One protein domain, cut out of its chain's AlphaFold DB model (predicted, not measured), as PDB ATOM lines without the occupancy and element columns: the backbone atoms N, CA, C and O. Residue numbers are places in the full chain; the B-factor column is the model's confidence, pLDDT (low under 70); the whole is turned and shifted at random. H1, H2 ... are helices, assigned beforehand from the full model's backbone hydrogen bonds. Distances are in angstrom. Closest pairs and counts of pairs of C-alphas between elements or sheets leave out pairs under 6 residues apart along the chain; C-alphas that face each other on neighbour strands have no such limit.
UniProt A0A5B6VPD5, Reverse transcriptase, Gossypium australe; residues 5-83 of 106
ATOM      1  N   GLU A   5     143.991 135.173 137.563       66.06
ATOM      2  CA  GLU A   5     144.039 135.436 136.119       66.06
ATOM      3  C   GLU A   5     145.225 134.751 135.418       66.06
ATOM      4  O   GLU A   5     145.051 134.116 134.381       66.06
ATOM      5  N   CYS A   6     146.431 134.808 136.001       57.47
ATOM      6  CA  CYS A   6     147.629 134.193 135.416       57.47
ATOM      7  C   CYS A   6     147.564 132.660 135.434       57.47
ATOM      8  O   CYS A   6     148.069 132.014 134.520       57.47
ATOM      9  N   ILE A   7     146.934 132.078 136.461       65.06
ATOM     10  CA  ILE A   7     146.748 130.623 136.581       65.06
ATOM     11  C   ILE A   7     145.714 130.143 135.554       65.06
ATOM     12  O   ILE A   7     145.885 129.093 134.935       65.06
ATOM     13  N   LEU A   8     144.664 130.933 135.331       66.12
ATOM     14  CA  LEU A   8     143.603 130.618 134.378       66.12
ATOM     15  C   LEU A   8     144.009 130.863 132.917       66.12
ATOM     16  O   LEU A   8     143.428 130.243 132.030       66.12
ATOM     17  N   ALA A   9     145.019 131.697 132.648       69.62
ATOM     18  CA  ALA A   9     145.519 131.965 131.295       69.62
ATOM     19  C   ALA A   9     146.122 130.724 130.603       69.62
ATOM     20  O   ALA A   9     146.055 130.606 129.382       69.62
ATOM     21  N   GLY A  10     146.688 129.785 131.373       69.12
ATOM     22  CA  GLY A  10     147.241 128.527 130.853       69.12
ATOM     23  C   GLY A  10     146.207 127.410 130.661       69.12
ATOM     24  O   GLY A  10     146.512 126.387 130.049       69.12
ATOM     25  N   VAL A  11     144.985 127.583 131.172       72.38
ATOM     26  CA  VAL A  11     143.908 126.596 131.052       72.38
ATOM     27  C   VAL A  11     143.082 126.932 129.815       72.38
ATOM     28  O   VAL A  11     142.449 127.983 129.743       72.38
ATOM     29  N   LYS A  12     143.061 126.025 128.830       68.12
ATOM     30  CA  LYS A  12     142.233 126.176 127.627       68.12
ATOM     31  C   LYS A  12     140.768 126.331 128.043       68.12
ATOM     32  O   LYS A  12     140.142 125.370 128.492       68.12
ATOM     33  N   ARG A  13     140.220 127.538 127.885       66.69
ATOM     34  CA  ARG A  13     138.812 127.817 128.175       66.69
ATOM     35  C   ARG A  13     137.949 127.026 127.192       66.69
ATOM     36  O   ARG A  13     137.964 127.285 125.993       66.69
ATOM     37  N   SER A  14     137.227 126.030 127.704       67.94
ATOM     38  CA  SER A  14     136.275 125.243 126.907       67.94
ATOM     39  C   SER A  14     135.025 126.049 126.535       67.94
ATOM     40  O   SER A  14     134.314 125.674 125.610       67.94
ATOM     41  N   ILE A  15     134.771 127.146 127.254       68.00
ATOM     42  CA  ILE A  15     133.707 128.110 126.988       68.00
ATOM     43  C   ILE A  15     134.399 129.398 126.547       68.00
ATOM     44  O   ILE A  15     135.167 129.980 127.313       68.00
ATOM     45  N   SER A  16     134.192 129.800 125.293       74.50
ATOM     46  CA  SER A  16     134.758 131.052 124.781       74.50
ATOM     47  C   SER A  16     134.055 132.259 125.402       74.50
ATOM     48  O   SER A  16     132.875 132.187 125.746       74.50
ATOM     49  N   ASP A  17     134.749 133.392 125.503       70.94
ATOM     50  CA  ASP A  17     134.141 134.633 125.999       70.94
ATOM     51  C   ASP A  17     132.926 135.035 125.137       70.94
ATOM     52  O   ASP A  17     131.926 135.517 125.659       70.94
ATOM     53  N   ASN A  18     132.946 134.694 123.844       68.56
ATOM     54  CA  ASN A  18     131.826 134.865 122.917       68.56
ATOM     55  C   ASN A  18     130.635 133.955 123.268       68.56
ATOM     56  O   ASN A  18     129.494 134.394 123.204       68.56
ATOM     57  N   MET A  19     130.881 132.703 123.676       65.00
ATOM     58  CA  MET A  19     129.830 131.801 124.172       65.00
ATOM     59  C   MET A  19     129.219 132.324 125.475       65.00
ATOM     60  O   MET A  19     128.003 132.275 125.630       65.00
ATOM     61  N   ASN A  20     130.033 132.879 126.378       64.00
ATOM     62  CA  ASN A  20     129.526 133.532 127.586       64.00
ATOM     63  C   ASN A  20     128.701 134.780 127.251       64.00
ATOM     64  O   ASN A  20     127.640 134.979 127.838       64.00
ATOM     65  N   GLN A  21     129.143 135.600 126.296       62.75
ATOM     66  CA  GLN A  21     128.400 136.780 125.857       62.75
ATOM     67  C   GLN A  21     127.069 136.406 125.200       62.75
ATOM     68  O   GLN A  21     126.050 136.981 125.563       62.75
ATOM     69  N   ILE A  22     127.045 135.403 124.316       60.50
ATOM     70  CA  ILE A  22     125.810 134.921 123.676       60.50
ATOM     71  C   ILE A  22     124.844 134.376 124.728       60.50
ATOM     72  O   ILE A  22     123.691 134.782 124.748       60.50
ATOM     73  N   LEU A  23     125.315 133.551 125.667       60.62
ATOM     74  CA  LEU A  23     124.465 133.027 126.740       60.62
ATOM     75  C   LEU A  23     123.922 134.130 127.660       60.62
ATOM     76  O   LEU A  23     122.784 134.027 128.105       60.62
ATOM     77  N   THR A  24     124.709 135.176 127.933       57.72
ATOM     78  CA  THR A  24     124.309 136.298 128.805       57.72
ATOM     79  C   THR A  24     123.337 137.261 128.111       57.72
ATOM     80  O   THR A  24     122.518 137.890 128.784       57.72
ATOM     81  N   VAL A  25     123.433 137.387 126.782       58.78
ATOM     82  CA  VAL A  25     122.598 138.270 125.952       58.78
ATOM     83  C   VAL A  25     121.306 137.576 125.508       58.78
ATOM     84  O   VAL A  25     120.240 138.164 125.660       58.78
ATOM     85  N   GLU A  26     121.368 136.332 125.014       60.94
ATOM     86  CA  GLU A  26     120.183 135.565 124.581       60.94
ATOM     87  C   GLU A  26     119.263 135.218 125.751       60.94
ATOM     88  O   GLU A  26     118.039 135.214 125.613       60.94
ATOM     89  N   TYR A  27     119.846 134.955 126.918       63.50
ATOM     90  CA  TYR A  27     119.116 134.670 128.138       63.50
ATOM     91  C   TYR A  27     119.595 135.650 129.193       63.50
ATOM     92  O   TYR A  27     120.733 135.572 129.634       63.50
ATOM     93  N   ASN A  28     118.727 136.575 129.613       69.50
ATOM     94  CA  ASN A  28     119.014 137.536 130.681       69.50
ATOM     95  C   ASN A  28     119.524 136.808 131.944       69.50
ATOM     96  O   ASN A  28     118.728 136.427 132.810       69.50
ATOM     97  N   ALA A  29     120.842 136.629 132.067       69.31
ATOM     98  CA  ALA A  29     121.455 135.750 133.064       69.31
ATOM     99  C   ALA A  29     121.086 136.174 134.490       69.31
ATOM    100  O   ALA A  29     120.834 135.333 135.343       69.31
ATOM    101  N   ASN A  30     120.912 137.478 134.711       72.88
ATOM    102  CA  ASN A  30     120.465 138.049 135.981       72.88
ATOM    103  C   ASN A  30     119.035 137.632 136.372       72.88
ATOM    104  O   ASN A  30     118.722 137.526 137.556       72.88
ATOM    105  N   ARG A  31     118.136 137.418 135.399       75.50
ATOM    106  CA  ARG A  31     116.781 136.898 135.660       75.50
ATOM    107  C   ARG A  31     116.818 135.392 135.887       75.50
ATOM    108  O   ARG A  31     116.129 134.905 136.777       75.50
ATOM    109  N   PHE A  32     117.624 134.675 135.108       76.56
ATOM    110  CA  PHE A  32     117.771 133.228 135.237       76.56
ATOM    111  C   PHE A  32     118.394 132.840 136.581       76.56
ATOM    112  O   PHE A  32     117.869 131.975 137.273       76.56
ATOM    113  N   GLN A  33     119.433 133.559 137.008       76.75
ATOM    114  CA  GLN A  33     120.082 133.380 138.303       76.75
ATOM    115  C   GLN A  33     119.096 133.530 139.468       76.75
ATOM    116  O   GLN A  33     119.058 132.673 140.340       76.75
ATOM    117  N   LYS A  34     118.225 134.547 139.438       78.06
ATOM    118  CA  LYS A  34     117.187 134.735 140.467       78.06
ATOM    119  C   LYS A  34     116.197 133.574 140.546       78.06
ATOM    120  O   LYS A  34     115.725 133.257 141.630       78.06
ATOM    121  N   VAL A  35     115.849 132.966 139.410       80.62
ATOM    122  CA  VAL A  35     114.966 131.791 139.390       80.62
ATOM    123  C   VAL A  35     115.705 130.562 139.911       80.62
ATOM    124  O   VAL A  35     115.154 129.830 140.727       80.62
ATOM    125  N   LEU A  36     116.965 130.371 139.512       79.31
ATOM    126  CA  LEU A  36     117.798 129.291 140.034       79.31
ATOM    127  C   LEU A  36     117.965 129.372 141.552       79.31
ATOM    128  O   LEU A  36     117.852 128.340 142.202       79.31
ATOM    129  N   ASP A  37     118.147 130.564 142.121       79.06
ATOM    130  CA  ASP A  37     118.254 130.743 143.576       79.06
ATOM    131  C   ASP A  37     117.006 130.243 144.329       79.06
ATOM    132  O   ASP A  37     117.121 129.793 145.465       79.06
ATOM    133  N   VAL A  38     115.824 130.270 143.696       80.81
ATOM    134  CA  VAL A  38     114.573 129.725 144.257       80.81
ATOM    135  C   VAL A  38     114.422 128.223 143.976       80.81
ATOM    136  O   VAL A  38     113.787 127.508 144.749       80.81
ATOM    137  N   CYS A  39     114.986 127.721 142.875       80.31
ATOM    138  CA  CYS A  39     114.934 126.302 142.507       80.31
ATOM    139  C   CYS A  39     115.999 125.439 143.209       80.31
ATOM    140  O   CYS A  39     115.851 124.217 143.273       80.31
ATOM    141  N   ILE A  40     117.086 126.047 143.684       82.31
ATOM    142  CA  ILE A  40     118.183 125.368 144.371       82.31
ATOM    143  C   ILE A  40     117.786 125.103 145.825       82.31
ATOM    144  O   ILE A  40     117.672 126.018 146.638       82.31
ATOM    145  N   ASP A  41     117.647 123.825 146.167       81.25
ATOM    146  CA  ASP A  41     117.378 123.403 147.540       81.25
ATOM    147  C   ASP A  41     118.596 123.624 148.461       81.25
ATOM    148  O   ASP A  41     119.756 123.603 148.028       81.25
ATOM    149  N   GLU A  42     118.362 123.800 149.761       76.56
ATOM    150  CA  GLU A  42     119.426 123.866 150.772       76.56
ATOM    151  C   GLU A  42     120.296 122.601 150.779       76.56
ATOM    152  O   GLU A  42     121.508 122.680 150.997       76.56
ATOM    153  N   SER A  43     119.719 121.445 150.447       73.75
ATOM    154  CA  SER A  43     120.430 120.173 150.372       73.75
ATOM    155  C   SER A  43     121.382 120.070 149.175       73.75
ATOM    156  O   SER A  43     122.179 119.132 149.114       73.75
ATOM    157  N   GLN A  44     121.312 120.978 148.194       77.94
ATOM    158  CA  GLN A  44     122.255 121.004 147.073       77.94
ATOM    159  C   GLN A  44     123.529 121.742 147.488       77.94
ATOM    160  O   GLN A  44     123.604 122.963 147.429       77.94
ATOM    161  N   SER A  45     124.568 121.030 147.919       71.81
ATOM    162  CA  SER A  45     125.800 121.690 148.380       71.81
ATOM    163  C   SER A  45     126.869 121.876 147.287       71.81
ATOM    164  O   SER A  45     127.940 122.414 147.569       71.81
ATOM    165  N   THR A  46     126.630 121.409 146.060       72.56
ATOM    166  CA  THR A  46     127.617 121.402 144.965       72.56
ATOM    167  C   THR A  46     127.216 122.292 143.805       72.56
ATOM    168  O   THR A  46     126.034 122.425 143.516       72.56
ATOM    169  N   PHE A  47     128.220 122.827 143.100       70.88
ATOM    170  CA  PHE A  47     128.057 123.664 141.902       70.88
ATOM    171  C   PHE A  47     127.316 124.992 142.133       70.88
ATOM    172  O   PHE A  47     126.822 125.596 141.187       70.88
ATOM    173  N   ILE A  48     127.294 125.476 143.379       74.50
ATOM    174  CA  ILE A  48     126.740 126.779 143.762       74.50
ATOM    175  C   ILE A  48     127.873 127.637 144.312       74.50
ATOM    176  O   ILE A  48     128.627 127.200 145.188       74.50
ATOM    177  N   LEU A  49     128.001 128.860 143.797       73.25
ATOM    178  CA  LEU A  49     129.016 129.801 144.256       73.25
ATOM    179  C   LEU A  49     128.818 130.084 145.754       73.25
ATOM    180  O   LEU A  49     127.716 130.386 146.198       73.25
ATOM    181  N   GLY A  50     129.887 129.958 146.542       76.19
ATOM    182  CA  GLY A  50     129.838 130.160 147.995       76.19
ATOM    183  C   GLY A  50     129.429 128.931 148.820       76.19
ATOM    184  O   GLY A  50     129.560 128.978 150.041       76.19
ATOM    185  N   ARG A  51     129.014 127.811 148.202       80.50
ATOM    186  CA  ARG A  51     128.817 126.531 148.911       80.50
ATOM    187  C   ARG A  51     130.066 125.657 148.797       80.50
ATOM    188  O   ARG A  51     130.641 125.485 147.723       80.50
ATOM    189  N   LEU A  52     130.509 125.112 149.929       82.00
ATOM    190  CA  LEU A  52     131.704 124.272 149.990       82.00
ATOM    191  C   LEU A  52     131.371 122.824 149.615       82.00
ATOM    192  O   LEU A  52     130.409 122.248 150.119       82.00
ATOM    193  N   ILE A  53     132.251 122.197 148.826       80.94
ATOM    194  CA  ILE A  53     132.189 120.764 148.477       80.94
ATOM    195  C   ILE A  53     132.134 119.850 149.714       80.94
ATOM    196  O   ILE A  53     131.570 118.759 149.675       80.94
ATOM    197  N   ILE A  54     132.682 120.331 150.833       85.12
ATOM    198  CA  ILE A  54     132.684 119.651 152.130       85.12
ATOM    199  C   ILE A  54     131.253 119.446 152.656       85.12
ATOM    200  O   ILE A  54     131.008 118.457 153.341       85.12
ATOM    201  N   GLY A  55     130.293 120.306 152.292       80.75
ATOM    202  CA  GLY A  55     128.890 120.175 152.706       80.75
ATOM    203  C   GLY A  55     128.284 118.819 152.334       80.75
ATOM    204  O   GLY A  55     127.743 118.131 153.194       80.75
ATOM    205  N   ASN A  56     128.469 118.368 151.091       80.94
ATOM    206  CA  ASN A  56     127.966 117.080 150.608       80.94
ATOM    207  C   ASN A  56     128.658 115.902 151.299       80.94
ATOM    208  O   ASN A  56     128.034 114.869 151.541       80.94
ATOM    209  N   VAL A  57     129.945 116.049 151.621       85.50
ATOM    210  CA  VAL A  57     130.697 115.031 152.360       85.50
ATOM    211  C   VAL A  57     130.118 114.882 153.767       85.50
ATOM    212  O   VAL A  57     129.830 113.763 154.186       85.50
ATOM    213  N   LEU A  58     129.879 115.994 154.470       87.25
ATOM    214  CA  LEU A  58     129.271 115.996 155.802       87.25
ATOM    215  C   LEU A  58     127.849 115.426 155.785       87.25
ATOM    216  O   LEU A  58     127.539 114.551 156.591       87.25
ATOM    217  N   LEU A  59     127.024 115.837 154.818       85.44
ATOM    218  CA  LEU A  59     125.663 115.327 154.651       85.44
ATOM    219  C   LEU A  59     125.657 113.803 154.426       85.44
ATOM    220  O   LEU A  59     124.884 113.071 155.043       85.44
ATOM    221  N   ALA A  60     126.565 113.294 153.587       85.50
ATOM    222  CA  ALA A  60     126.719 111.857 153.367       85.50
ATOM    223  C   ALA A  60     127.162 111.118 154.643       85.50
ATOM    224  O   ALA A  60     126.661 110.024 154.923       85.50
ATOM    225  N   PHE A  61     128.064 111.712 155.433       88.56
ATOM    226  CA  PHE A  61     128.473 111.161 156.726       88.56
ATOM    227  C   PHE A  61     127.313 111.103 157.723       88.56
ATOM    228  O   PHE A  61     127.143 110.069 158.369       88.56
ATOM    229  N   GLU A  62     126.490 112.147 157.825       87.25
ATOM    230  CA  GLU A  62     125.302 112.154 158.690       87.25
ATOM    231  C   GLU A  62     124.288 111.087 158.280       87.25
ATOM    232  O   GLU A  62     123.798 110.333 159.127       87.25
ATOM    233  N   ILE A  63     124.012 110.969 156.980       85.88
ATOM    234  CA  ILE A  63     123.116 109.947 156.430       85.88
ATOM    235  C   ILE A  63     123.639 108.544 156.776       85.88
ATOM    236  O   ILE A  63     122.900 107.710 157.310       85.88
ATOM    237  N   LEU A  64     124.931 108.285 156.547       86.31
ATOM    238  CA  LEU A  64     125.567 107.003 156.857       86.31
ATOM    239  C   LEU A  64     125.547 106.700 158.362       86.31
ATOM    240  O   LEU A  64     125.254 105.573 158.776       86.31
ATOM    241  N   TYR A  65     125.839 107.703 159.188       86.38
ATOM    242  CA  TYR A  65     125.825 107.589 160.639       86.38
ATOM    243  C   TYR A  65     124.415 107.306 161.173       86.38
ATOM    244  O   TYR A  65     124.233 106.401 161.994       86.38
ATOM    245  N   SER A  66     123.402 107.989 160.636       83.44
ATOM    246  CA  SER A  66     121.987 107.756 160.935       83.44
ATOM    247  C   SER A  66     121.575 106.318 160.607       83.44
ATOM    248  O   SER A  66     120.936 105.653 161.429       83.44
ATOM    249  N   PHE A  67     122.016 105.765 159.470       82.75
ATOM    250  CA  PHE A  67     121.778 104.350 159.160       82.75
ATOM    251  C   PHE A  67     122.484 103.399 160.122       82.75
ATOM    252  O   PHE A  67     121.895 102.393 160.523       82.75
ATOM    253  N   LYS A  68     123.719 103.713 160.534       79.50
ATOM    254  CA  LYS A  68     124.473 102.889 161.487       79.50
ATOM    255  C   LYS A  68     123.787 102.836 162.855       79.50
ATOM    256  O   LYS A  68     123.653 101.747 163.409       79.50
ATOM    257  N   GLN A  69     123.301 103.968 163.369       76.44
ATOM    258  CA  GLN A  69     122.578 104.022 164.647       76.44
ATOM    259  C   GLN A  69     121.207 103.335 164.589       76.44
ATOM    260  O   GLN A  69     120.781 102.688 165.547       76.44
ATOM    261  N   ARG A  70     120.494 103.453 163.463       69.44
ATOM    262  CA  ARG A  70     119.124 102.933 163.320       69.44
ATOM    263  C   ARG A  70     119.057 101.449 162.970       69.44
ATOM    264  O   ARG A  70     117.978 100.874 163.061       69.44
ATOM    265  N   ARG A  71     120.191 100.807 162.662       59.88
ATOM    266  CA  ARG A  71     120.294  99.357 162.400       59.88
ATOM    267  C   ARG A  71     119.845  98.484 163.589       59.88
ATOM    268  O   ARG A  71     119.492  97.332 163.380       59.88
ATOM    269  N   MET A  72     119.812  99.046 164.804       57.69
ATOM    270  CA  MET A  72     119.293  98.421 166.035       57.69
ATOM    271  C   MET A  72     117.759  98.525 166.207       57.69
ATOM    272  O   MET A  72     117.205  97.891 167.099       57.69
ATOM    273  N   ARG A  73     117.044  99.324 165.397       60.72
ATOM    274  CA  ARG A  73     115.585  99.537 165.510       60.72
ATOM    275  C   ARG A  73     114.835  98.901 164.334       60.72
ATOM    276  O   ARG A  73     115.293  98.940 163.201       60.72
ATOM    277  N   MET A  74     113.623  98.400 164.589       59.56
ATOM    278  CA  MET A  74     112.746  97.674 163.642       59.56
ATOM    279  C   MET A  74     112.348  98.429 162.347       59.56
ATOM    280  O   MET A  74     111.675  97.858 161.493       59.56
ATOM    281  N   LYS A  75     112.746  99.699 162.154       67.44
ATOM    282  CA  LYS A  75     112.472 100.467 160.924       67.44
ATOM    283  C   LYS A  75     113.655 100.392 159.955       67.44
ATOM    284  O   LYS A  75     114.690 101.026 160.163       67.44
ATOM    285  N   ARG A  76     113.470  99.657 158.857       68.75
ATOM    286  CA  ARG A  76     114.413  99.598 157.731       68.75
ATOM    287  C   ARG A  76     114.326 100.886 156.914       68.75
ATOM    288  O   ARG A  76     113.233 101.340 156.602       68.75
ATOM    289  N   HIS A  77     115.474 101.462 156.581       72.88
ATOM    290  CA  HIS A  77     115.575 102.630 155.713       72.88
ATOM    291  C   HIS A  77     116.381 102.246 154.461       72.88
ATOM    292  O   HIS A  77     117.249 101.375 154.542       72.88
ATOM    293  N   MET A  78     116.098 102.879 153.322       78.69
ATOM    294  CA  MET A  78     116.772 102.642 152.042       78.69
ATOM    295  C   MET A  78     117.430 103.936 151.563       78.69
ATOM    296  O   MET A  78     116.849 105.011 151.689       78.69
ATOM    297  N   THR A  79     118.637 103.830 151.012       79.69
ATOM    298  CA  THR A  79     119.296 104.927 150.291       79.69
ATOM    299  C   THR A  79     119.183 104.676 148.802       79.69
ATOM    300  O   THR A  79     119.506 103.579 148.349       79.69
ATOM    301  N   LEU A  80     118.787 105.693 148.044       82.50
ATOM    302  CA  LEU A  80     118.844 105.677 146.589       82.50
ATOM    303  C   LEU A  80     119.967 106.613 146.140       82.50
ATOM    304  O   LEU A  80     119.891 107.819 146.357       82.50
ATOM    305  N   LYS A  81     121.017 106.054 145.531       83.94
ATOM    306  CA  LYS A  81     122.072 106.839 144.884       83.94
ATOM    307  C   LYS A  81     121.752 106.945 143.398       83.94
ATOM    308  O   LYS A  81     121.735 105.931 142.707       83.94
ATOM    309  N   LEU A  82     121.519 108.164 142.923       86.19
ATOM    310  CA  LEU A  82     121.347 108.472 141.506       86.19
ATOM    311  C   LEU A  82     122.649 109.090 140.992       86.19
ATOM    312  O   LEU A  82     123.103 110.095 141.533       86.19
ATOM    313  N   ASP A  83     123.263 108.468 139.986       84.06
ATOM    314  CA  ASP A  83     124.482 108.955 139.336       84.06
ATOM    315  C   ASP A  83     124.202 109.198 137.851       84.06
ATOM    316  O   ASP A  83     123.662 108.333 137.159       84.06
TER     317      ASP A  83
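Overview. This is residues 5 to 83 of the 106 residues of the protein "Reverse transcriptase" of Gossypium australe (UniProt A0A5B6VPD5). Four helices are strung out along an open, loosely winding chain, with H2 and H3 making a corner and the longest, H4, lying far from H1. After H4, residues 71 to 83 turn back and swing away from it. The printed part has 79 residues, 43 of them in H1, H2, H3 and H4 in that order, with no named strand: all helix. It is extended, with a radius of gyration of the C-alphas of 19.6 A and spans of 58 by 31 by 21 A.

Arrangement. H1, residues 5 to 9, is apart from H2, residues 17 to 26. H2 and H3, residues 29 to 39, are close but not clearly touching; their closest C-alphas, of Leu 23 and Ala 29, are 7.5 A apart. Their lines are about perpendicular, at 75 degrees. H4, residues 54 to 70, is apart from H1, H2 and H3. Every O i to N i+4 pair is within hydrogen-bond range in H1, H2 and H4; in H3, 5 of 7 are.

Along the chain. H1 begins at C-alpha 5 (144.039, 135.436, 136.119) and measures 6.1 A, H2 14.1 A and H3 14.9 A. H4 measures 24.3 A and ends at C-alpha 70 (119.124, 102.933, 163.320).

Size, cuts and confidence. The C-alphas farthest apart, of Asn 18 and Met 74, are 58.4 A apart. The printed part has no cut; the link from H3 to H4 is long. Residues 5 to 10, 12 to 15, 18 to 29 and 70 to 76 have pLDDT under 70.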